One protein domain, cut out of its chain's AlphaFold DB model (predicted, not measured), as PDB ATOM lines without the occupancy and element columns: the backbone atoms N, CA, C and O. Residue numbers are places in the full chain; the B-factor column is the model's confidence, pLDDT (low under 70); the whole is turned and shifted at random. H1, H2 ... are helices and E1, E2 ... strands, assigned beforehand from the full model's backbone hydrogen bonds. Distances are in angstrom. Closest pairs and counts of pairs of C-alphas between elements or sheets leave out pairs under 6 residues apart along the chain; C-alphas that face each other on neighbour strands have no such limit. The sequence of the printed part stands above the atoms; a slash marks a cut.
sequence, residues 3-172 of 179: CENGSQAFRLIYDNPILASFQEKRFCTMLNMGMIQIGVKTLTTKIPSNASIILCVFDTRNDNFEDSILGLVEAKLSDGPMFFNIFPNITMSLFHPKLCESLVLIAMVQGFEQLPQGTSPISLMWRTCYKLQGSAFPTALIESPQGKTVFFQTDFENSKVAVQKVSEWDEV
ATOM      1  N   CYS A   3      33.356 -10.460  49.571       94.62
ATOM      2  CA  CYS A   3      32.045  -9.837  49.390       94.62
ATOM      3  C   CYS A   3      31.924  -8.573  50.242       94.62
ATOM      4  O   CYS A   3      32.354  -8.562  51.399       94.62
ATOM      5  N   GLU A   4      31.360  -7.526  49.646       93.75
ATOM      6  CA  GLU A   4      31.064  -6.237  50.272       93.75
ATOM      7  C   GLU A   4      29.683  -6.266  50.944       93.75
ATOM      8  O   GLU A   4      28.941  -7.236  50.815       93.75
ATOM      9  N   ASN A   5      29.345  -5.211  51.687       93.31
ATOM     10  CA  ASN A   5      27.979  -5.018  52.179       93.31
ATOM     11  C   ASN A   5      27.033  -4.762  50.991       93.31
ATOM     12  O   ASN A   5      27.345  -3.926  50.143       93.31
ATOM     13  N   GLY A   6      25.884  -5.434  50.947       93.38
ATOM     14  CA  GLY A   6      24.932  -5.387  49.833       93.38
ATOM     15  C   GLY A   6      24.753  -6.731  49.120       93.38
ATOM     16  O   GLY A   6      25.166  -7.776  49.629       93.38
ATOM     17  N   SER A   7      24.093  -6.695  47.958       94.25
ATOM     18  CA  SER A   7      23.802  -7.870  47.126       94.25
ATOM     19  C   SER A   7      24.893  -8.110  46.081       94.25
ATOM     20  O   SER A   7      25.357  -7.179  45.420       94.25
ATOM     21  N   GLN A   8      25.307  -9.365  45.919       94.88
ATOM     22  CA  GLN A   8      26.246  -9.798  44.886       94.88
ATOM     23  C   GLN A   8      25.833 -11.157  44.316       94.88
ATOM     24  O   GLN A   8      25.519 -12.082  45.064       94.88
ATOM     25  N   ALA A   9      25.895 -11.298  42.990       94.88
ATOM     26  CA  ALA A   9      25.574 -12.535  42.284       94.88
ATOM     27  C   ALA A   9      26.835 -13.243  41.762       94.88
ATOM     28  O   ALA A   9      27.736 -12.627  41.187       94.88
ATOM     29  N   PHE A  10      26.875 -14.565  41.912       94.81
ATOM     30  CA  PHE A  10      27.986 -15.416  41.498       94.81
ATOM     31  C   PHE A  10      27.492 -16.572  40.633       94.81
ATOM     32  O   PHE A  10      26.597 -17.317  41.019       94.81
ATOM     33  N   ARG A  11      28.120 -16.770  39.471       94.31
ATOM     34  CA  ARG A  11      27.874 -17.942  38.622       94.31
ATOM     35  C   ARG A  11      28.600 -19.152  39.204       94.31
ATOM     36  O   ARG A  11      29.797 -19.089  39.480       94.31
ATOM     37  N   LEU A  12      27.876 -20.253  39.386       93.25
ATOM     38  CA  LEU A  12      28.410 -21.475  39.995       93.25
ATOM     39  C   LEU A  12      29.002 -22.451  38.970       93.25
ATOM     40  O   LEU A  12      29.767 -23.351  39.332       93.25
ATOM     41  N   ILE A  13      28.671 -22.260  37.693       89.00
ATOM     42  CA  ILE A  13      29.262 -22.973  36.564       89.00
ATOM     43  C   ILE A  13      30.145 -21.991  35.802       89.00
ATOM     44  O   ILE A  13      29.686 -20.954  35.329       89.00
ATOM     45  N   TYR A  14      31.417 -22.344  35.677       80.19
ATOM     46  CA  TYR A  14      32.381 -21.577  34.903       80.19
ATOM     47  C   TYR A  14      32.626 -22.231  33.557       80.19
ATOM     48  O   TYR A  14      32.624 -23.460  33.446       80.19
ATOM     49  N   ASP A  15      32.912 -21.394  32.565       71.06
ATOM     50  CA  ASP A  15      33.469 -21.857  31.307       71.06
ATOM     51  C   ASP A  15      34.867 -22.428  31.583       71.06
ATOM     52  O   ASP A  15      35.825 -21.708  31.877       71.06
ATOM     53  N   ASN A  16      34.943 -23.753  31.641       68.31
ATOM     54  CA  ASN A  16      36.160 -24.480  31.945       68.31
ATOM     55  C   ASN A  16      36.652 -25.124  30.643       68.31
ATOM     56  O   ASN A  16      35.855 -25.797  29.987       68.31
ATOM     57  N   PRO A  17      37.950 -25.028  30.294       67.56
ATOM     58  CA  PRO A  17      38.521 -25.732  29.142       67.56
ATOM     59  C   PRO A  17      38.167 -27.225  29.106       67.56
ATOM     60  O   PRO A  17      38.021 -27.817  28.040       67.56
ATOM     61  N   ILE A  18      37.976 -27.832  30.279       65.94
ATOM     62  CA  ILE A  18      37.496 -29.201  30.436       65.94
ATOM     63  C   ILE A  18      36.086 -29.350  29.847       65.94
ATOM     64  O   ILE A  18      35.866 -30.245  29.035       65.94
ATOM     65  N   LEU A  19      35.151 -28.465  30.199       72.06
ATOM     66  CA  LEU A  19      33.779 -28.461  29.687       72.06
ATOM     67  C   LEU A  19      33.752 -28.294  28.160       72.06
ATOM     68  O   LEU A  19      33.097 -29.082  27.478       72.06
ATOM     69  N   ALA A  20      34.540 -27.354  27.632       71.88
ATOM     70  CA  ALA A  20      34.700 -27.146  26.193       71.88
ATOM     71  C   ALA A  20      35.263 -28.400  25.492       71.88
ATOM     72  O   ALA A  20      34.700 -28.878  24.509       71.88
ATOM     73  N   SER A  21      36.301 -29.025  26.061       67.62
ATOM     74  CA  SER A  21      36.886 -30.263  25.519       67.62
ATOM     75  C   SER A  21      35.918 -31.453  25.524       67.62
ATOM     76  O   SER A  21      36.077 -32.403  24.756       67.62
ATOM     77  N   PHE A  22      34.909 -31.427  26.399       69.31
ATOM     78  CA  PHE A  22      33.869 -32.447  26.446       69.31
ATOM     79  C   PHE A  22      32.722 -32.167  25.481       69.31
ATOM     80  O   PHE A  22      32.182 -33.124  24.935       69.31
ATOM     81  N   GLN A  23      32.395 -30.903  25.197       66.25
ATOM     82  CA  GLN A  23      31.449 -30.560  24.126       66.25
ATOM     83  C   GLN A  23      31.932 -31.075  22.758       66.25
ATOM     84  O   GLN A  23      31.120 -31.466  21.917       66.25
ATOM     85  N   GLU A  24      33.249 -31.161  22.552       68.31
ATOM     86  CA  GLU A  24      33.851 -31.782  21.365       68.31
ATOM     87  C   GLU A  24      33.689 -33.317  21.347       68.31
ATOM     88  O   GLU A  24      33.565 -33.936  20.286       68.31
ATOM     89  N   LYS A  25      33.637 -33.954  22.524       65.50
ATOM     90  CA  LYS A  25      33.492 -35.407  22.695       65.50
ATOM     91  C   LYS A  25      32.012 -35.787  22.799       65.50
ATOM     92  O   LYS A  25      31.454 -35.908  23.885       65.50
ATOM     93  N   ARG A  26      31.391 -36.084  21.652       64.19
ATOM     94  CA  ARG A  26      29.941 -36.348  21.471       64.19
ATOM     95  C   ARG A  26      29.297 -37.505  22.265       64.19
ATOM     96  O   ARG A  26      28.134 -37.814  22.031       64.19
ATOM     97  N   PHE A  27      30.004 -38.148  23.190       71.81
ATOM     98  CA  PHE A  27      29.458 -39.223  24.032       71.81
ATOM     99  C   PHE A  27      28.842 -38.715  25.343       71.81
ATOM    100  O   PHE A  27      28.090 -39.442  25.987       71.81
ATOM    101  N   CYS A  28      29.150 -37.479  25.745       77.12
ATOM    102  CA  CYS A  28      28.530 -36.813  26.885       77.12
ATOM    103  C   CYS A  28      27.744 -35.610  26.374       77.12
ATOM    104  O   CYS A  28      28.314 -34.718  25.755       77.12
ATOM    105  N   THR A  29      26.439 -35.590  26.619       86.94
ATOM    106  CA  THR A  29      25.548 -34.498  26.194       86.94
ATOM    107  C   THR A  29      24.950 -33.763  27.384       86.94
ATOM    108  O   THR A  29      24.440 -32.656  27.222       86.94
ATOM    109  N   MET A  30      25.048 -34.349  28.580       87.88
ATOM    110  CA  MET A  30      24.420 -33.854  29.793       87.88
ATOM    111  C   MET A  30      25.443 -33.666  30.915       87.88
ATOM    112  O   MET A  30      26.360 -34.471  31.094       87.88
ATOM    113  N   LEU A  31      25.230 -32.622  31.706       89.69
ATOM    114  CA  LEU A  31      25.871 -32.353  32.984       89.69
ATOM    115  C   LEU A  31      24.856 -32.648  34.088       89.69
ATOM    116  O   LEU A  31      23.796 -32.032  34.131       89.69
ATOM    117  N   ASN A  32      25.170 -33.590  34.969       89.88
ATOM    118  CA  ASN A  32      24.420 -33.840  36.195       89.88
ATOM    119  C   ASN A  32      25.122 -33.121  37.353       89.88
ATOM    120  O   ASN A  32      26.284 -33.420  37.643       89.88
ATOM    121  N   MET A  33      24.433 -32.177  37.994       91.00
ATOM    122  CA  MET A  33      24.923 -31.471  39.172       91.00
ATOM    123  C   MET A  33      24.562 -32.264  40.429       91.00
ATOM    124  O   MET A  33      23.409 -32.287  40.858       91.00
ATOM    125  N   GLY A  34      25.567 -32.898  41.029       90.88
ATOM    126  CA  GLY A  34      25.372 -33.754  42.197       90.88
ATOM    127  C   GLY A  34      25.485 -33.010  43.523       90.88
ATOM    128  O   GLY A  34      24.859 -33.414  44.497       90.88
ATOM    129  N   MET A  35      26.293 -31.946  43.590       93.25
ATOM    130  CA  MET A  35      26.516 -31.218  44.840       93.25
ATOM    131  C   MET A  35      27.017 -29.793  44.602       93.25
ATOM    132  O   MET A  35      27.861 -29.553  43.736       93.25
ATOM    133  N   ILE A  36      26.553 -28.873  45.440       95.62
ATOM    134  CA  ILE A  36      27.067 -27.513  45.584       95.62
ATOM    135  C   ILE A  36      27.409 -27.327  47.062       95.62
ATOM    136  O   ILE A  36      26.542 -27.452  47.918       95.62
ATOM    137  N   GLN A  37      28.671 -27.062  47.378       96.38
ATOM    138  CA  GLN A  37      29.116 -26.768  48.740       96.38
ATOM    139  C   GLN A  37      29.404 -25.283  48.845       96.38
ATOM    140  O   GLN A  37      30.086 -24.748  47.974       96.38
ATOM    141  N   ILE A  38      28.924 -24.637  49.901       98.00
ATOM    142  CA  ILE A  38      29.123 -23.208  50.141       98.00
ATOM    143  C   ILE A  38      29.642 -23.020  51.559       98.00
ATOM    144  O   ILE A  38      29.165 -23.654  52.495       98.00
ATOM    145  N   GLY A  39      30.634 -22.150  51.708       97.38
ATOM    146  CA  GLY A  39      31.224 -21.759  52.978       97.38
ATOM    147  C   GLY A  39      31.375 -20.246  53.068       97.38
ATOM    148  O   GLY A  39      31.731 -19.585  52.094       97.38
ATOM    149  N   VAL A  40      31.138 -19.707  54.258       97.00
ATOM    150  CA  VAL A  40      31.235 -18.282  54.572       97.00
ATOM    151  C   VAL A  40      32.187 -18.104  55.736       97.00
ATOM    152  O   VAL A  40      32.087 -18.791  56.754       97.00
ATOM    153  N   LYS A  41      33.097 -17.146  55.602       94.44
ATOM    154  CA  LYS A  41      33.992 -16.735  56.678       94.44
ATOM    155  C   LYS A  41      34.064 -15.216  56.740       94.44
ATOM    156  O   LYS A  41      34.242 -14.564  55.716       94.44
ATOM    157  N   THR A  42      33.997 -14.655  57.939       93.88
ATOM    158  CA  THR A  42      34.268 -13.232  58.159       93.88
ATOM    159  C   THR A  42      35.774 -12.948  58.075       93.88
ATOM    160  O   THR A  42      36.615 -13.744  58.501       93.88
ATOM    161  N   LEU A  43      36.133 -11.812  57.482       93.06
ATOM    162  CA  LEU A  43      37.510 -11.337  57.308       93.06
ATOM    163  C   LEU A  43      37.890 -10.236  58.309       93.06
ATOM    164  O   LEU A  43      39.040  -9.808  58.351       93.06
ATOM    165  N   THR A  44      36.937  -9.794  59.130       86.69
ATOM    166  CA  THR A  44      37.118  -8.796  60.190       86.69
ATOM    167  C   THR A  44      37.012  -9.439  61.571       86.69
ATOM    168  O   THR A  44      36.222 -10.358  61.786       86.69
ATOM    169  N   THR A  45      37.796  -8.932  62.523       80.12
ATOM    170  CA  THR A  45      37.739  -9.326  63.939       80.12
ATOM    171  C   THR A  45      36.617  -8.628  64.706       80.12
ATOM    172  O   THR A  45      36.208  -9.107  65.758       80.12
ATOM    173  N   LYS A  46      36.105  -7.501  64.194       86.25
ATOM    174  CA  LYS A  46      34.961  -6.779  64.762       86.25
ATOM    175  C   LYS A  46      33.746  -7.038  63.886       86.25
ATOM    176  O   LYS A  46      33.619  -6.438  62.819       86.25
ATOM    177  N   ILE A  47      32.896  -7.955  64.332       92.25
ATOM    178  CA  ILE A  47      31.660  -8.331  63.645       92.25
ATOM    179  C   ILE A  47      30.501  -7.646  64.376       92.25
ATOM    180  O   ILE A  47      30.311  -7.903  65.568       92.25
ATOM    181  N   PRO A  48      29.752  -6.754  63.712       92.88
ATOM    182  CA  PRO A  48      28.577  -6.121  64.296       92.88
ATOM    183  C   PRO A  48      27.533  -7.153  64.736       92.88
ATOM    184  O   PRO A  48      27.358  -8.197  64.109       92.88
ATOM    185  N   SER A  49      26.823  -6.870  65.826       90.94
ATOM    186  CA  SER A  49      25.825  -7.794  66.383       90.94
ATOM    187  C   SER A  49      24.598  -7.972  65.488       90.94
ATOM    188  O   SER A  49      23.881  -8.953  65.648       90.94
ATOM    189  N   ASN A  50      24.356  -7.047  64.564       92.94
ATOM    190  CA  ASN A  50      23.316  -7.102  63.542       92.94
ATOM    191  C   ASN A  50      23.834  -7.617  62.188       92.94
ATOM    192  O   ASN A  50      23.073  -7.606  61.228       92.94
ATOM    193  N   ALA A  51      25.102  -8.037  62.086       95.31
ATOM    194  CA  ALA A  51      25.646  -8.530  60.829       95.31
ATOM    195  C   ALA A  51      25.049  -9.893  60.467       95.31
ATOM    196  O   ALA A  51      25.126 -10.854  61.245       95.31
ATOM    197  N   SER A  52      24.499  -9.986  59.263       95.94
ATOM    198  CA  SER A  52      23.862 -11.187  58.731       95.94
ATOM    199  C   SER A  52      24.218 -11.392  57.264       95.94
ATOM    200  O   SER A  52      24.769 -10.515  56.590       95.94
ATOM    201  N   ILE A  53      23.938 -12.598  56.788       96.50
ATOM    202  CA  ILE A  53      24.023 -12.953  55.383       96.50
ATOM    203  C   ILE A  53      22.799 -13.766  54.986       96.50
ATOM    204  O   ILE A  53      22.406 -14.686  55.706       96.50
ATOM    205  N   ILE A  54      22.245 -13.452  53.820       97.25
ATOM    206  CA  ILE A  54      21.312 -14.323  53.113       97.25
ATOM    207  C   ILE A  54      22.030 -14.875  51.884       97.25
ATOM    208  O   ILE A  54      22.630 -14.127  51.110       97.25
ATOM    209  N   LEU A  55      21.994 -16.195  51.720       97.44
ATOM    210  CA  LEU A  55      22.542 -16.905  50.572       97.44
ATOM    211  C   LEU A  55      21.428 -17.663  49.868       97.44
ATOM    212  O   LEU A  55      20.799 -18.520  50.481       97.44
ATOM    213  N   CYS A  56      21.235 -17.389  48.581       96.88
ATOM    214  CA  CYS A  56      20.248 -18.064  47.748       96.88
ATOM    215  C   CYS A  56      20.931 -18.692  46.536       96.88
ATOM    216  O   CYS A  56      21.552 -17.989  45.740       96.88
ATOM    217  N   VAL A  57      20.820 -20.009  46.392       96.56
ATOM    218  CA  VAL A  57      21.205 -20.739  45.185       96.56
ATOM    219  C   VAL A  57      19.953 -21.107  44.427       96.56
ATOM    220  O   VAL A  57      19.064 -21.740  44.993       96.56
ATOM    221  N   PHE A  58      19.917 -20.780  43.142       94.94
ATOM    222  CA  PHE A  58      18.762 -21.066  42.305       94.94
ATOM    223  C   PHE A  58      19.140 -21.369  40.854       94.94
ATOM    224  O   PHE A  58      20.237 -21.044  40.380       94.94
ATOM    225  N   ASP A  59      18.218 -22.049  40.178       94.31
ATOM    226  CA  ASP A  59      18.316 -22.460  38.783       94.31
ATOM    227  C   ASP A  59      17.581 -21.478  37.864       94.31
ATOM    228  O   ASP A  59      16.361 -21.518  37.728       94.31
ATOM    229  N   THR A  60      18.330 -20.627  37.165       93.31
ATOM    230  CA  THR A  60      17.770 -19.564  36.308       93.31
ATOM    231  C   THR A  60      17.043 -20.085  35.068       93.31
ATOM    232  O   THR A  60      16.500 -19.303  34.291       93.31
ATOM    233  N   ARG A  61      17.054 -21.404  34.834       91.00
ATOM    234  CA  ARG A  61      16.295 -22.041  33.751       91.00
ATOM    235  C   ARG A  61      14.815 -22.214  34.095       91.00
ATOM    236  O   ARG A  61      14.054 -22.567  33.197       91.00
ATOM    237  N   ASN A  62      14.433 -22.053  35.362       88.50
ATOM    238  CA  ASN A  62      13.043 -22.108  35.794       88.50
ATOM    239  C   ASN A  62      12.444 -20.694  35.808       88.50
ATOM    240  O   ASN A  62      13.024 -19.787  36.399       88.50
ATOM    241  N   ASP A  63      11.293 -20.520  35.155       86.31
ATOM    242  CA  ASP A  63      10.592 -19.232  35.081       86.31
ATOM    243  C   ASP A  63       9.942 -18.844  36.420       86.31
ATOM    244  O   ASP A  63       9.713 -17.664  36.678       86.31
ATOM    245  N   ASN A  64       9.634 -19.825  37.276       91.75
ATOM    246  CA  ASN A  64       9.142 -19.579  38.626       91.75
ATOM    247  C   ASN A  64      10.328 -19.506  39.598       91.75
ATOM    248  O   ASN A  64      11.045 -20.493  39.781       91.75
ATOM    249  N   PHE A  65      10.507 -18.347  40.237       88.69
ATOM    250  CA  PHE A  65      11.598 -18.120  41.180       88.69
ATOM    251  C   PHE A  65      11.538 -19.057  42.391       88.69
ATOM    252  O   PHE A  65      12.556 -19.650  42.735       88.69
ATOM    253  N   GLU A  66      10.373 -19.262  43.007       89.62
ATOM    254  CA  GLU A  66      10.237 -20.139  44.180       89.62
ATOM    255  C   GLU A  66      10.602 -21.587  43.837       89.62
ATOM    256  O   GLU A  66      11.375 -22.230  44.551       89.62
ATOM    257  N   ASP A  67      10.135 -22.067  42.682       89.88
ATOM    258  CA  ASP A  67      10.463 -23.404  42.176       89.88
ATOM    259  C   ASP A  67      11.921 -23.510  41.685       89.88
ATOM    260  O   ASP A  67      12.421 -24.608  41.430       89.88
ATOM    261  N   SER A  68      12.609 -22.380  41.495       92.81
ATOM    262  CA  SER A  68      14.012 -22.337  41.080       92.81
ATOM    263  C   SER A  68      14.988 -22.492  42.245       92.81
ATOM    264  O   SER A  68      16.150 -22.837  42.012       92.81
ATOM    265  N   ILE A  69      14.549 -22.245  43.485       94.81
ATOM    266  CA  ILE A  69      15.412 -22.273  44.670       94.81
ATOM    267  C   ILE A  69      15.903 -23.703  44.915       94.81
ATOM    268  O   ILE A  69      15.138 -24.657  45.029       94.81
ATOM    269  N   LEU A  70      17.221 -23.838  45.025       95.31
ATOM    270  CA  LEU A  70      17.910 -25.083  45.363       95.31
ATOM    271  C   LEU A  70      18.414 -25.069  46.810       95.31
ATOM    272  O   LEU A  70      18.615 -26.123  47.411       95.31
ATOM    273  N   GLY A  71      18.645 -23.883  47.368       95.75
ATOM    274  CA  GLY A  71      19.008 -23.712  48.766       95.75
ATOM    275  C   GLY A  71      19.000 -22.247  49.166       95.75
ATOM    276  O   GLY A  71      19.605 -21.412  48.496       95.75
ATOM    277  N   LEU A  72      18.340 -21.959  50.279       96.88
ATOM    278  CA  LEU A  72      18.239 -20.639  50.882       96.88
ATOM    279  C   LEU A  72      18.660 -20.714  52.351       96.88
ATOM    280  O   LEU A  72      18.181 -21.576  53.092       96.88
ATOM    281  N   VAL A  73      19.596 -19.857  52.753       96.44
ATOM    282  CA  VAL A  73      20.088 -19.756  54.133       96.44
ATOM    283  C   VAL A  73      20.105 -18.302  54.554       96.44
ATOM    284  O   VAL A  73      20.677 -17.470  53.855       96.44
ATOM    285  N   GLU A  74      19.569 -18.025  55.734       95.81
ATOM    286  CA  GLU A  74      19.830 -16.797  56.475       95.81
ATOM    287  C   GLU A  74      20.640 -17.142  57.723       95.81
ATOM    288  O   GLU A  74      20.306 -18.064  58.472       95.81
ATOM    289  N   ALA A  75      21.731 -16.416  57.950       95.06
ATOM    290  CA  ALA A  75      22.583 -16.649  59.100       95.06
ATOM    291  C   ALA A  75      23.158 -15.356  59.664       95.06
ATOM    292  O   ALA A  75      23.573 -14.443  58.949       95.06
ATOM    293  N   LYS A  76      23.268 -15.328  60.990       94.94
ATOM    294  CA  LYS A  76      23.970 -14.276  61.709       94.94
ATOM    295  C   LYS A  76      25.475 -14.504  61.612       94.94
ATOM    296  O   LYS A  76      25.973 -15.564  61.984       94.94
ATOM    297  N   LEU A  77      26.217 -13.502  61.156       94.69
ATOM    298  CA  LEU A  77      27.663 -13.609  60.954       94.69
ATOM    299  C   LEU A  77      28.451 -13.559  62.270       94.69
ATOM    300  O   LEU A  77      29.588 -14.029  62.321       94.69
ATOM    301  N   SER A  78      27.854 -13.029  63.346       91.62
ATOM    302  CA  SER A  78      28.470 -13.025  64.682       91.62
ATOM    303  C   SER A  78      28.581 -14.415  65.305       91.62
ATOM    304  O   SER A  78      29.394 -14.603  66.201       91.62
ATOM    305  N   ASP A  79      27.769 -15.371  64.850       91.19
ATOM    306  CA  ASP A  79      27.736 -16.733  65.393       91.19
ATOM    307  C   ASP A  79      28.894 -17.595  64.865       91.19
ATOM    308  O   ASP A  79      29.100 -18.707  65.342       91.19
ATOM    309  N   GLY A  80      29.646 -17.085  63.885       91.62
ATOM    310  CA  GLY A  80      30.845 -17.726  63.363       91.62
ATOM    311  C   GLY A  80      30.775 -18.159  61.905       91.62
ATOM    312  O   GLY A  80      29.770 -17.926  61.224       91.62
ATOM    313  N   PRO A  81      31.865 -18.751  61.383       94.00
ATOM    314  CA  PRO A  81      31.908 -19.273  60.026       94.00
ATOM    315  C   PRO A  81      30.842 -20.349  59.832       94.00
ATOM    316  O   PRO A  81      30.609 -21.168  60.722       94.00
ATOM    317  N   MET A  82      30.234 -20.376  58.652       95.56
ATOM    318  CA  MET A  82      29.196 -21.349  58.319       95.56
ATOM    319  C   MET A  82      29.496 -22.069  57.014       95.56
ATOM    320  O   MET A  82      30.194 -21.542  56.146       95.56
ATOM    321  N   PHE A  83      28.939 -23.261  56.857       96.25
ATOM    322  CA  PHE A  83      28.930 -23.970  55.588       96.25
ATOM    323  C   PHE A  83      27.668 -24.813  55.434       96.25
ATOM    324  O   PHE A  83      27.037 -25.208  56.414       96.25
ATOM    325  N   PHE A  84      27.312 -25.113  54.192       96.75
ATOM    326  CA  PHE A  84      26.214 -26.009  53.857       96.75
ATOM    327  C   PHE A  84      26.453 -26.675  52.510       96.75
ATOM    328  O   PHE A  84      27.260 -26.221  51.694       96.75
ATOM    329  N   ASN A  85      25.748 -27.781  52.303       96.06
ATOM    330  CA  ASN A  85      25.771 -28.530  51.062       96.06
ATOM    331  C   ASN A  85      24.353 -28.571  50.501       96.06
ATOM    332  O   ASN A  85      23.407 -28.838  51.237       96.06
ATOM    333  N   ILE A  86      24.239 -28.367  49.197       95.62
ATOM    334  CA  ILE A  86      23.027 -28.589  48.423       95.62
ATOM    335  C   ILE A  86      23.282 -29.789  47.520       95.62
ATOM    336  O   ILE A  86      24.336 -29.894  46.888       95.62
ATOM    337  N   PHE A  87      22.300 -30.672  47.432       94.56
ATOM    338  CA  PHE A  87      22.285 -31.841  46.564       94.56
ATOM    339  C   PHE A  87      21.095 -31.707  45.608       94.56
ATOM    340  O   PHE A  87      20.032 -32.259  45.890       94.56
ATOM    341  N   PRO A  88      21.231 -30.916  44.528       90.56
ATOM    342  CA  PRO A  88      20.085 -30.512  43.717       90.56
ATOM    343  C   PRO A  88      19.598 -31.622  42.774       90.56
ATOM    344  O   PRO A  88      18.463 -31.578  42.322       90.56
ATOM    345  N   ASN A  89      20.461 -32.592  42.439       87.00
ATOM    346  CA  ASN A  89      20.196 -33.674  41.480       87.00
ATOM    347  C   ASN A  89      19.587 -33.198  40.144       87.00
ATOM    348  O   ASN A  89      18.787 -33.880  39.506       87.00
ATOM    349  N   ILE A  90      19.997 -32.017  39.685       89.38
ATOM    350  CA  ILE A  90      19.533 -31.443  38.423       89.38
ATOM    351  C   ILE A  90      20.438 -31.869  37.271       89.38
ATOM    352  O   ILE A  90      21.652 -32.028  37.416       89.38
ATOM    353  N   THR A  91      19.844 -32.015  36.091       90.50
ATOM    354  CA  THR A  91      20.574 -32.326  34.860       90.50
ATOM    355  C   THR A  91      20.379 -31.207  33.829       90.50
ATOM    356  O   THR A  91      19.314 -30.594  33.730       90.50
ATOM    357  N   MET A  92      21.431 -30.896  33.075       90.69
ATOM    358  CA  MET A  92      21.485 -29.796  32.105       90.69
ATOM    359  C   MET A  92      22.166 -30.254  30.822       90.69
ATOM    360  O   MET A  92      23.125 -31.020  30.870       90.69
ATOM    361  N   SER A  93      21.696 -29.775  29.671       89.19
ATOM    362  CA  SER A  93      22.386 -30.015  28.402       89.19
ATOM    363  C   SER A  93      23.707 -29.250  28.369       89.19
ATOM    364  O   SER A  93      23.738 -28.051  28.643       89.19
ATOM    365  N   LEU A  94      24.782 -29.922  27.956       87.44
ATOM    366  CA  LEU A  94      26.075 -29.286  27.691       87.44
ATOM    367  C   LEU A  94      26.009 -28.260  26.557       87.44
ATOM    368  O   LEU A  94      26.866 -27.387  26.476       87.44
ATOM    369  N   PHE A  95      24.995 -28.356  25.700       85.94
ATOM    370  CA  PHE A  95      24.765 -27.455  24.571       85.94
ATOM    371  C   PHE A  95      23.728 -26.375  24.888       85.94
ATOM    372  O   PHE A  95      23.289 -25.660  23.990       85.94
ATOM    373  N   HIS A  96      23.295 -26.267  26.148       87.19
ATOM    374  CA  HIS A  96      22.403 -25.196  26.554       87.19
ATOM    375  C   HIS A  96      23.111 -23.838  26.371       87.19
ATOM    376  O   HIS A  96      24.176 -23.643  26.962       87.19
ATOM    377  N   PRO A  97      22.535 -22.877  25.617       85.75
ATOM    378  CA  PRO A  97      23.212 -21.618  25.287       85.75
ATOM    379  C   PRO A  97      23.666 -20.811  26.507       85.75
ATOM    380  O   PRO A  97      24.673 -20.115  26.455       85.75
ATOM    381  N   LYS A  98      22.931 -20.927  27.618       87.75
ATOM    382  CA  LYS A  98      23.200 -20.225  28.881       87.75
ATOM    383  C   LYS A  98      23.642 -21.165  30.002       87.75
ATOM    384  O   LYS A  98      23.299 -20.959  31.159       87.75
ATOM    385  N   LEU A  99      24.344 -22.257  29.683       89.25
ATOM    386  CA  LEU A  99      24.772 -23.239  30.690       89.25
ATOM    387  C   LEU A  99      25.534 -22.588  31.857       89.25
ATOM    388  O   LEU A  99      25.223 -22.853  33.011       89.25
ATOM    389  N   CYS A 100      26.471 -21.682  31.588       89.25
ATOM    390  CA  CYS A 100      27.234 -21.008  32.645       89.25
ATOM    391  C   CYS A 100      26.410 -19.991  33.460       89.25
ATOM    392  O   CYS A 100      26.859 -19.536  34.505       89.25
ATOM    393  N   GLU A 101      25.213 -19.627  32.998       91.19
ATOM    394  CA  GLU A 101      24.304 -18.699  33.690       91.19
ATOM    395  C   GLU A 101      23.181 -19.436  34.423       91.19
ATOM    396  O   GLU A 101      22.416 -18.816  35.155       91.19
ATOM    397  N   SER A 102      23.090 -20.754  34.235       92.44
ATOM    398  CA  SER A 102      21.990 -21.576  34.741       92.44
ATOM    399  C   SER A 102      21.974 -21.728  36.259       92.44
ATOM    400  O   SER A 102      20.911 -21.931  36.821       92.44
ATOM    401  N   LEU A 103      23.125 -21.616  36.931       94.50
ATOM    402  CA  LEU A 103      23.211 -21.710  38.389       94.50
ATOM    403  C   LEU A 103      23.866 -20.475  38.972       94.50
ATOM    404  O   LEU A 103      25.046 -20.199  38.714       94.50
ATOM    405  N   VAL A 104      23.092 -19.774  39.789       95.38
ATOM    406  CA  VAL A 104      23.482 -18.518  40.415       95.38
ATOM    407  C   VAL A 104      23.399 -18.659  41.928       95.38
ATOM    408  O   VAL A 104      22.494 -19.293  42.461       95.38
ATOM    409  N   LEU A 105      24.382 -18.074  42.605       96.94
ATOM    410  CA  LEU A 105      24.397 -17.833  44.038       96.94
ATOM    411  C   LEU A 105      24.306 -16.328  44.277       96.94
ATOM    412  O   LEU A 105      25.223 -15.600  43.901       96.94
ATOM    413  N   ILE A 106      23.233 -15.876  44.914       96.31
ATOM    414  CA  ILE A 106      23.121 -14.520  45.453       96.31
ATOM    415  C   ILE A 106      23.608 -14.531  46.898       96.31
ATOM    416  O   ILE A 106      23.210 -15.390  47.684       96.31
ATOM    417  N   ALA A 107      24.459 -13.567  47.239       96.62
ATOM    418  CA  ALA A 107      24.856 -13.260  48.601       96.62
ATOM    419  C   ALA A 107      24.428 -11.835  48.946       96.62
ATOM    420  O   ALA A 107      24.902 -10.886  48.328       96.62
ATOM    421  N   MET A 108      23.560 -11.698  49.943       96.25
ATOM    422  CA  MET A 108      23.157 -10.414  50.508       96.25
ATOM    423  C   MET A 108      23.783 -10.266  51.888       96.25
ATOM    424  O   MET A 108      23.410 -10.972  52.822       96.25
ATOM    425  N   VAL A 109      24.755  -9.368  52.009       95.88
ATOM    426  CA  VAL A 109      25.492  -9.101  53.250       95.88
ATOM    427  C   VAL A 109      24.962  -7.823  53.886       95.88
ATOM    428  O   VAL A 109      24.845  -6.806  53.204       95.88
ATOM    429  N   GLN A 110      24.672  -7.856  55.185       94.88
ATOM    430  CA  GLN A 110      24.104  -6.721  55.918       94.88
ATOM    431  C   GLN A 110      24.850  -6.457  57.228       94.88
ATOM    432  O   GLN A 110      25.543  -7.333  57.755       94.88
ATOM    433  N   GLY A 111      24.680  -5.252  57.779       94.25
ATOM    434  CA  GLY A 111      25.186  -4.872  59.096       94.25
ATOM    435  C   GLY A 111      26.630  -4.371  59.104       94.25
ATOM    436  O   GLY A 111      27.196  -4.196  60.181       94.25
ATOM    437  N   PHE A 112      27.244  -4.138  57.939       94.12
ATOM    438  CA  PHE A 112      28.593  -3.574  57.810       94.12
ATOM    439  C   PHE A 112      28.603  -2.151  57.230       94.12
ATOM    440  O   PHE A 112      29.612  -1.717  56.677       94.12
ATOM    441  N   GLU A 113      27.520  -1.387  57.392       92.44
ATOM    442  CA  GLU A 113      27.356  -0.037  56.822       92.44
ATOM    443  C   GLU A 113      28.414   0.962  57.320       92.44
ATOM    444  O   GLU A 113      28.683   1.973  56.679       92.44
ATOM    445  N   GLN A 114      29.020   0.685  58.475       89.75
ATOM    446  CA  GLN A 114      30.053   1.523  59.087       89.75
ATOM    447  C   GLN A 114      31.460   1.274  58.520       89.75
ATOM    448  O   GLN A 114      32.386   2.015  58.855       89.75
ATOM    449  N   LEU A 115      31.659   0.223  57.714       89.94
ATOM    450  CA  LEU A 115      32.950  -0.029  57.077       89.94
ATOM    451  C   LEU A 115      33.164   0.918  55.886       89.94
ATOM    452  O   LEU A 115      32.203   1.286  55.211       89.94
ATOM    453  N   PRO A 116      34.421   1.300  55.586       90.88
ATOM    454  CA  PRO A 116      34.723   2.071  54.388       90.88
ATOM    455  C   PRO A 116      34.221   1.365  53.124       90.88
ATOM    456  O   PRO A 116      34.334   0.142  53.007       90.88
ATOM    457  N   GLN A 117      33.734   2.138  52.156       87.19
ATOM    458  CA  GLN A 117      33.318   1.618  50.854       87.19
ATOM    459  C   GLN A 117      34.455   0.824  50.184       87.19
ATOM    460  O   GLN A 117      35.623   1.205  50.285       87.19
ATOM    461  N   GLY A 118      34.122  -0.287  49.521       86.38
ATOM    462  CA  GLY A 118      35.105  -1.204  48.936       86.38
ATOM    463  C   GLY A 118      35.734  -2.179  49.940       86.38
ATOM    464  O   GLY A 118      36.579  -2.993  49.568       86.38
ATOM    465  N   THR A 119      35.351  -2.124  51.222       92.12
ATOM    466  CA  THR A 119      35.770  -3.132  52.200       92.12
ATOM    467  C   THR A 119      34.931  -4.387  52.030       92.12
ATOM    468  O   THR A 119      33.705  -4.335  52.089       92.12
ATOM    469  N   SER A 120      35.591  -5.536  51.911       95.06
ATOM    470  CA  SER A 120      34.923  -6.835  51.888       95.06
ATOM    471  C   SER A 120      34.999  -7.517  53.260       95.06
ATOM    472  O   SER A 120      36.010  -8.157  53.566       95.06
ATOM    473  N   PRO A 121      33.979  -7.379  54.131       94.62
ATOM    474  CA  PRO A 121      33.997  -7.956  55.476       94.62
ATOM    475  C   PRO A 121      33.912  -9.479  55.506       94.62
ATOM    476  O   PRO A 121      34.190 -10.076  56.550       94.62
ATOM    477  N   ILE A 122      33.525 -10.117  54.401       96.00
ATOM    478  CA  ILE A 122      33.368 -11.566  54.322       96.00
ATOM    479  C   ILE A 122      34.083 -12.147  53.102       96.00
ATOM    480  O   ILE A 122      34.363 -11.463  52.118       96.00
ATOM    481  N   SER A 123      34.342 -13.449  53.165       96.62
ATOM    482  CA  SER A 123      34.760 -14.266  52.037       96.62
ATOM    483  C   SER A 123      33.812 -15.444  51.875       96.62
ATOM    484  O   SER A 123      33.608 -16.229  52.805       96.62
ATOM    485  N   LEU A 124      33.275 -15.568  50.668       97.12
ATOM    486  CA  LEU A 124      32.449 -16.672  50.213       97.12
ATOM    487  C   LEU A 124      33.309 -17.681  49.451       97.12
ATOM    488  O   LEU A 124      34.103 -17.317  48.582       97.12
ATOM    489  N   MET A 125      33.163 -18.961  49.745       96.38
ATOM    490  CA  MET A 125      33.841 -20.048  49.043       96.38
ATOM    491  C   MET A 125      32.796 -21.051  48.601       96.38
ATOM    492  O   MET A 125      31.881 -21.358  49.360       96.38
ATOM    493  N   TRP A 126      32.939 -21.591  47.400       96.12
ATOM    494  CA  TRP A 126      32.063 -22.657  46.953       96.12
ATOM    495  C   TRP A 126      32.796 -23.678  46.105       96.12
ATOM    496  O   TRP A 126      33.876 -23.428  45.565       96.12
ATOM    497  N   ARG A 127      32.172 -24.844  45.993       94.31
ATOM    498  CA  ARG A 127      32.603 -25.939  45.139       94.31
ATOM    499  C   ARG A 127      31.382 -26.567  44.493       94.31
ATOM    500  O   ARG A 127      30.455 -26.960  45.191       94.31
ATOM    501  N   THR A 128      31.413 -26.710  43.176       92.31
ATOM    502  CA  THR A 128      30.424 -27.485  42.427       92.31
ATOM    503  C   THR A 128      31.012 -28.834  42.031       92.31
ATOM    504  O   THR A 128      32.162 -28.934  41.602       92.31
ATOM    505  N   CYS A 129      30.227 -29.891  42.207       90.19
ATOM    506  CA  CYS A 129      30.587 -31.252  41.841       90.19
ATOM    507  C   CYS A 129      29.547 -31.771  40.854       90.19
ATOM    508  O   CYS A 129      28.370 -31.928  41.192       90.19
ATOM    509  N   TYR A 130      29.998 -32.064  39.640       88.56
ATOM    510  CA  TYR A 130      29.145 -32.548  38.569       88.56
ATOM    511  C   TYR A 130      29.753 -33.765  37.882       88.56
ATOM    512  O   TYR A 130      30.963 -33.999  37.917       88.56
ATOM    513  N   LYS A 131      28.886 -34.536  37.233       87.06
ATOM    514  CA  LYS A 131      29.245 -35.677  36.402       87.06
ATOM    515  C   LYS A 131      28.715 -35.452  34.996       87.06
ATOM    516  O   LYS A 131      27.559 -35.081  34.815       87.06
ATOM    517  N   LEU A 132      29.553 -35.712  34.000       86.50
ATOM    518  CA  LEU A 132      29.119 -35.728  32.609       86.50
ATOM    519  C   LEU A 132      28.577 -37.109  32.246       86.50
ATOM    520  O   LEU A 132      29.134 -38.131  32.656       86.50
ATOM    521  N   GLN A 133      27.482 -37.138  31.495       85.12
ATOM    522  CA  GLN A 133      26.819 -38.373  31.094       85.12
ATOM    523  C   GLN A 133      26.090 -38.221  29.753       85.12
ATOM    524  O   GLN A 133      25.798 -37.113  29.301       85.12
ATOM    525  N   GLY A 134      25.817 -39.348  29.094       83.25
ATOM    526  CA  GLY A 134      25.052 -39.384  27.842       83.25
ATOM    527  C   GLY A 134      23.530 -39.400  28.040       83.25
ATOM    528  O   GLY A 134      22.788 -39.116  27.107       83.25
ATOM    529  N   SER A 135      23.052 -39.731  29.245       77.19
ATOM    530  CA  SER A 135      21.626 -39.805  29.577       77.19
ATOM    531  C   SER A 135      21.143 -38.572  30.340       77.19
ATOM    532  O   SER A 135      21.869 -38.017  31.163       77.19
ATOM    533  N   ALA A 136      19.879 -38.199  30.146       76.69
ATOM    534  CA  ALA A 136      19.243 -37.098  30.875       76.69
ATOM    535  C   ALA A 136      18.798 -37.464  32.305       76.69
ATOM    536  O   ALA A 136      18.354 -36.592  33.043       76.69
ATOM    537  N   PHE A 137      18.911 -38.736  32.703       75.75
ATOM    538  CA  PHE A 137      18.405 -39.197  33.992       75.75
ATOM    539  C   PHE A 137      19.281 -38.730  35.164       75.75
ATOM    540  O   PHE A 137      20.499 -38.956  35.137       75.75
ATOM    541  N   PRO A 138      18.683 -38.126  36.205       71.81
ATOM    542  CA  PRO A 138      19.377 -37.851  37.449       71.81
ATOM    543  C   PRO A 138      19.847 -39.159  38.097       71.81
ATOM    544  O   PRO A 138      19.122 -40.150  38.082       71.81
ATOM    545  N   THR A 139      21.064 -39.189  38.639       72.06
ATOM    546  CA  THR A 139      21.627 -40.397  39.274       72.06
ATOM    547  C   THR A 139      22.152 -40.147  40.687       72.06
ATOM    548  O   THR A 139      22.883 -40.986  41.218       72.06
ATOM    549  N   ALA A 140      21.822 -39.006  41.306       75.19
ATOM    550  CA  ALA A 140      22.259 -38.748  42.672       75.19
ATOM    551  C   ALA A 140      21.603 -39.731  43.650       75.19
ATOM    552  O   ALA A 140      20.424 -40.053  43.553       75.19
ATOM    553  N   LEU A 141      22.404 -40.207  44.603       78.12
ATOM    554  CA  LEU A 141      21.954 -41.078  45.694       78.12
ATOM    555  C   LEU A 141      21.395 -40.284  46.881       78.12
ATOM    556  O   LEU A 141      20.784 -40.860  47.776       78.12
ATOM    557  N   ILE A 142      21.685 -38.984  46.921       84.06
ATOM    558  CA  ILE A 142      21.359 -38.067  48.009       84.06
ATOM    559  C   ILE A 142      20.755 -36.825  47.365       84.06
ATOM    560  O   ILE A 142      21.323 -36.299  46.407       84.06
ATOM    561  N   GLU A 143      19.639 -36.363  47.916       86.25
ATOM    562  CA  GLU A 143      18.944 -35.142  47.514       86.25
ATOM    563  C   GLU A 143      18.688 -34.280  48.749       86.25
ATOM    564  O   GLU A 143      18.500 -34.794  49.855       86.25
ATOM    565  N   SER A 144      18.730 -32.959  48.577       89.69
ATOM    566  CA  SER A 144      18.343 -32.034  49.645       89.69
ATOM    567  C   SER A 144      16.823 -31.942  49.734       89.69
ATOM    568  O   SER A 144      16.162 -31.976  48.697       89.69
ATOM    569  N   PRO A 145      16.251 -31.823  50.944       88.44
ATOM    570  CA  PRO A 145      14.822 -31.592  51.083       88.44
ATOM    571  C   PRO A 145      14.443 -30.253  50.441       88.44
ATOM    572  O   PRO A 145      15.133 -29.254  50.627       88.44
ATOM    573  N   GLN A 146      13.332 -30.227  49.709       87.94
ATOM    574  CA  GLN A 146      12.784 -28.982  49.175       87.94
ATOM    575  C   GLN A 146      12.204 -28.128  50.311       87.94
ATOM    576  O   GLN A 146      11.634 -28.664  51.265       87.94
ATOM    577  N   GLY A 147      12.351 -26.805  50.216       93.38
ATOM    578  CA  GLY A 147      11.816 -25.858  51.199       93.38
ATOM    579  C   GLY A 147      12.702 -25.643  52.425       93.38
ATOM    580  O   GLY A 147      12.375 -24.803  53.257       93.38
ATOM    581  N   LYS A 148      13.811 -26.385  52.567       94.94
ATOM    582  CA  LYS A 148      14.683 -26.316  53.749       94.94
ATOM    583  C   LYS A 148      16.148 -26.435  53.378       94.94
ATOM    584  O   LYS A 148      16.525 -27.265  52.557       94.94
ATOM    585  N   THR A 149      17.001 -25.697  54.076       96.38
ATOM    586  CA  THR A 149      18.455 -25.860  53.977       96.38
ATOM    587  C   THR A 149      19.051 -26.153  55.340       96.38
ATOM    588  O   THR A 149      18.905 -25.374  56.280       96.38
ATOM    589  N   VAL A 150      19.773 -27.267  55.445       95.81
ATOM    590  CA  VAL A 150      20.565 -27.583  56.638       95.81
ATOM    591  C   VAL A 150      21.950 -26.970  56.484       95.81
ATOM    592  O   VAL A 150      22.655 -27.252  55.514       95.81
ATOM    593  N   PHE A 151      22.360 -26.165  57.459       96.38
ATOM    594  CA  PHE A 151      23.688 -25.566  57.502       96.38
ATOM    595  C   PHE A 151      24.354 -25.790  58.854       96.38
ATOM    596  O   PHE A 151      23.720 -26.146  59.846       96.38
ATOM    597  N   PHE A 152      25.664 -25.602  58.882       95.38
ATOM    598  CA  PHE A 152      26.486 -25.788  60.065       95.38
ATOM    599  C   PHE A 152      27.221 -24.498  60.359       95.38
ATOM    600  O   PHE A 152      27.760 -23.878  59.443       95.38
ATOM    601  N   GLN A 153      27.265 -24.116  61.630       93.38
ATOM    602  CA  GLN A 153      27.959 -22.920  62.077       93.38
ATOM    603  C   GLN A 153      28.910 -23.255  63.218       93.38
ATOM    604  O   GLN A 153      28.543 -23.949  64.165       93.38
ATOM    605  N   THR A 154      30.151 -22.803  63.095       89.69
ATOM    606  CA  THR A 154      31.191 -23.033  64.096       89.69
ATOM    607  C   THR A 154      31.283 -21.836  65.021       89.69
ATOM    608  O   THR A 154      31.398 -20.722  64.534       89.69
ATOM    609  N   ASP A 155      31.324 -22.067  66.330       80.56
ATOM    610  CA  ASP A 155      31.537 -21.001  67.311       80.56
ATOM    611  C   ASP A 155      32.970 -20.435  67.215       80.56
ATOM    612  O   ASP A 155      33.949 -21.185  67.118       80.56
ATOM    613  N   PHE A 156      33.110 -19.107  67.264       76.69
ATOM    614  CA  PHE A 156      34.414 -18.446  67.343       76.69
ATOM    615  C   PHE A 156      35.183 -18.809  68.619       76.69
ATOM    616  O   PHE A 156      36.409 -18.922  68.568       76.69
ATOM    617  N   GLU A 157      34.492 -19.006  69.745       75.88
ATOM    618  CA  GLU A 157      35.116 -19.354  71.025       75.88
ATOM    619  C   GLU A 157      35.505 -20.836  71.089       75.88
ATOM    620  O   GLU A 157      36.506 -21.198  71.712       75.88
ATOM    621  N   ASN A 158      34.759 -21.703  70.395       76.19
ATOM    622  CA  ASN A 158      35.007 -23.140  70.364       76.19
ATOM    623  C   ASN A 158      34.955 -23.711  68.942       76.19
ATOM    624  O   ASN A 158      33.998 -24.369  68.531       76.19
ATOM    625  N   SER A 159      36.065 -23.547  68.223       70.19
ATOM    626  CA  SER A 159      36.209 -23.972  66.824       70.19
ATOM    627  C   SER A 159      36.051 -25.478  66.569       70.19
ATOM    628  O   SER A 159      35.997 -25.907  65.417       70.19
ATOM    629  N   LYS A 160      35.982 -26.300  67.625       73.62
ATOM    630  CA  LYS A 160      35.785 -27.754  67.532       73.62
ATOM    631  C   LYS A 160      34.312 -28.158  67.464       73.62
ATOM    632  O   LYS A 160      34.033 -29.325  67.199       73.62
ATOM    633  N   VAL A 161      33.388 -27.232  67.716       78.94
ATOM    634  CA  VAL A 161      31.949 -27.501  67.732       78.94
ATOM    635  C   VAL A 161      31.300 -26.823  66.533       78.94
ATOM    636  O   VAL A 161      31.327 -25.602  66.403       78.94
ATOM    637  N   ALA A 162      30.714 -27.631  65.652       86.19
ATOM    638  CA  ALA A 162      29.808 -27.165  64.613       86.19
ATOM    639  C   ALA A 162      28.369 -27.441  65.062       86.19
ATOM    640  O   ALA A 162      28.007 -28.585  65.339       86.19
ATOM    641  N   VAL A 163      27.561 -26.389  65.139       90.62
ATOM    642  CA  VAL A 163      26.140 -26.461  65.472       90.62
ATOM    643  C   VAL A 163      25.351 -26.581  64.178       90.62
ATOM    644  O   VAL A 163      25.494 -25.750  63.281       90.62
ATOM    645  N   GLN A 164      24.524 -27.619  64.077       93.88
ATOM    646  CA  GLN A 164      23.583 -27.768  62.975       93.88
ATOM    647  C   GLN A 164      22.407 -26.804  63.166       93.88
ATOM    648  O   GLN A 164      21.819 -26.739  64.244       93.88
ATOM    649  N   LYS A 165      22.051 -26.094  62.101       94.38
ATOM    650  CA  LYS A 165      20.905 -25.190  62.010       94.38
ATOM    651  C   LYS A 165      20.111 -25.504  60.740       94.38
ATOM    652  O   LYS A 165      20.609 -26.168  59.827       94.38
ATOM    653  N   VAL A 166      18.864 -25.052  60.700       95.06
ATOM    654  CA  VAL A 166      17.958 -25.231  59.562       95.06
ATOM    655  C   VAL A 166      17.372 -23.872  59.212       95.06
ATOM    656  O   VAL A 166      16.931 -23.161  60.109       95.06
ATOM    657  N   SER A 167      17.403 -23.524  57.930       94.69
ATOM    658  CA  SER A 167      16.653 -22.402  57.368       94.69
ATOM    659  C   SER A 167      15.477 -22.949  56.573       94.69
ATOM    660  O   SER A 167      15.683 -23.707  55.622       94.69
ATOM    661  N   GLU A 168      14.268 -22.578  56.969       95.06
ATOM    662  CA  GLU A 168      13.042 -22.802  56.203       95.06
ATOM    663  C   GLU A 168      12.927 -21.684  55.159       95.06
ATOM    664  O   GLU A 168      13.182 -20.518  55.462       95.06
ATOM    665  N   TRP A 169      12.647 -22.024  53.901       93.75
ATOM    666  CA  TRP A 169      12.728 -21.051  52.806       93.75
ATOM    667  C   TRP A 169      11.615 -19.997  52.865       93.75
ATOM    668  O   TRP A 169      11.833 -18.874  52.424       93.75
ATOM    669  N   ASP A 170      10.455 -20.340  53.426       91.69
ATOM    670  CA  ASP A 170       9.305 -19.447  53.614       91.69
ATOM    671  C   ASP A 170       9.514 -18.411  54.731       91.69
ATOM    672  O   ASP A 170       8.869 -17.362  54.736       91.69
ATOM    673  N   GLU A 171      10.438 -18.674  55.656       89.44
ATOM    674  CA  GLU A 171      10.818 -17.746  56.724       89.44
ATOM    675  C   GLU A 171      11.873 -16.719  56.275       89.44
ATOM    676  O   GLU A 171      12.025 -15.676  56.913       89.44
ATOM    677  N   VAL A 172      12.590 -16.982  55.175       86.81
ATOM    678  CA  VAL A 172      13.675 -16.118  54.687       86.81
ATOM    679  C   VAL A 172      13.166 -15.170  53.606       86.81
ATOM    680  O   VAL A 172      12.803 -15.569  52.501       86.81
TER     681      VAL A 172
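AT A GLANCE: This is residues 3 to 172 of the 179 residues of the protein "Polyprotein" of Cucumis melo var. makuwa (UniProt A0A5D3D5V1). This is an elongated sandwich of two sheets partly face to face, the strands of one at 18 degrees to those of the other: the sheet E1 E7 E3 E4, and a twisted, branched sheet of E2, E5, E6, E8, E9 and E10. At one edge of the larger sheet the hairpin E9 and E10 reaches over the edge strand E4, while the small helix H1 lies near one end of the long axis. The 170 printed residues include two named helices and ten named strands, in the order E1 H1 E2 E3 H2 E4 E5 E6 E7 E8 E9 E10. Neighbour strands are antiparallel in both sheets, and the class is mostly strand. The whole is compact, with a radius of gyration of the C-alphas of 17.4 A and spans of 53 by 33 by 32 A.

HOW THE PARTS SIT: E1, residues 6 to 11, is an edge strand beside E7, residues 103 to 110; N 8 and O 107 are 2.9 A apart. H1, residues 17 to 23, has every O i to N i+4 pair within hydrogen-bond range and is only just not on the branched sheet, with 4 pairs of C-alphas within 10 A. E2, residues 30 to 42, bends by 51 degrees at residue 34. On one side of E2 lie E6, residues 90 to 93, with N 31 and O 92 2.8 A apart, and E5, residues 82 to 86, with N 38 and O 84 2.9 A apart. On its other side lies E8, residues 122 to 133, with N 37 and O 127 2.8 A apart. E3, residues 52 to 59, is an inner strand between E7, with N 106 and O 56 2.8 A apart, and the edge strand E4, residues 69 to 76, with N 55 and O 73 2.8 A apart. H2, residues 65 to 68, only grazes this sheet and is too short for an O i to N i+4 pair. E9, residues 148 to 154, is beside E5, with N 83 and O 152 2.9 A apart. It forms a hairpin with E10, residues 162 to 168; N 151 and O 165 are 2.9 A apart. The closest C-alphas of E4 and E10, Val 73 and Ser 167, are 5.4 A apart.

IN THESE COORDINATES: E1 begins at C-alpha 6, (24.932, -5.387, 49.833). E2 measures 36.4 A from first to last C-alpha, E8 36.1 A, E3 23.6 A and E7 23.1 A. E10 ends at C-alpha 168, (13.042, -22.802, 56.203).

THE WHOLE: The C-alphas farthest apart, Phe 27 and Gln 114, are 53.8 A apart. The printed part has no cut. The links E7 to E8 and E8 to E9 are long. Mean pLDDT of the printed part is 89.0; residues 16 to 18 and 21 to 26 are under 70.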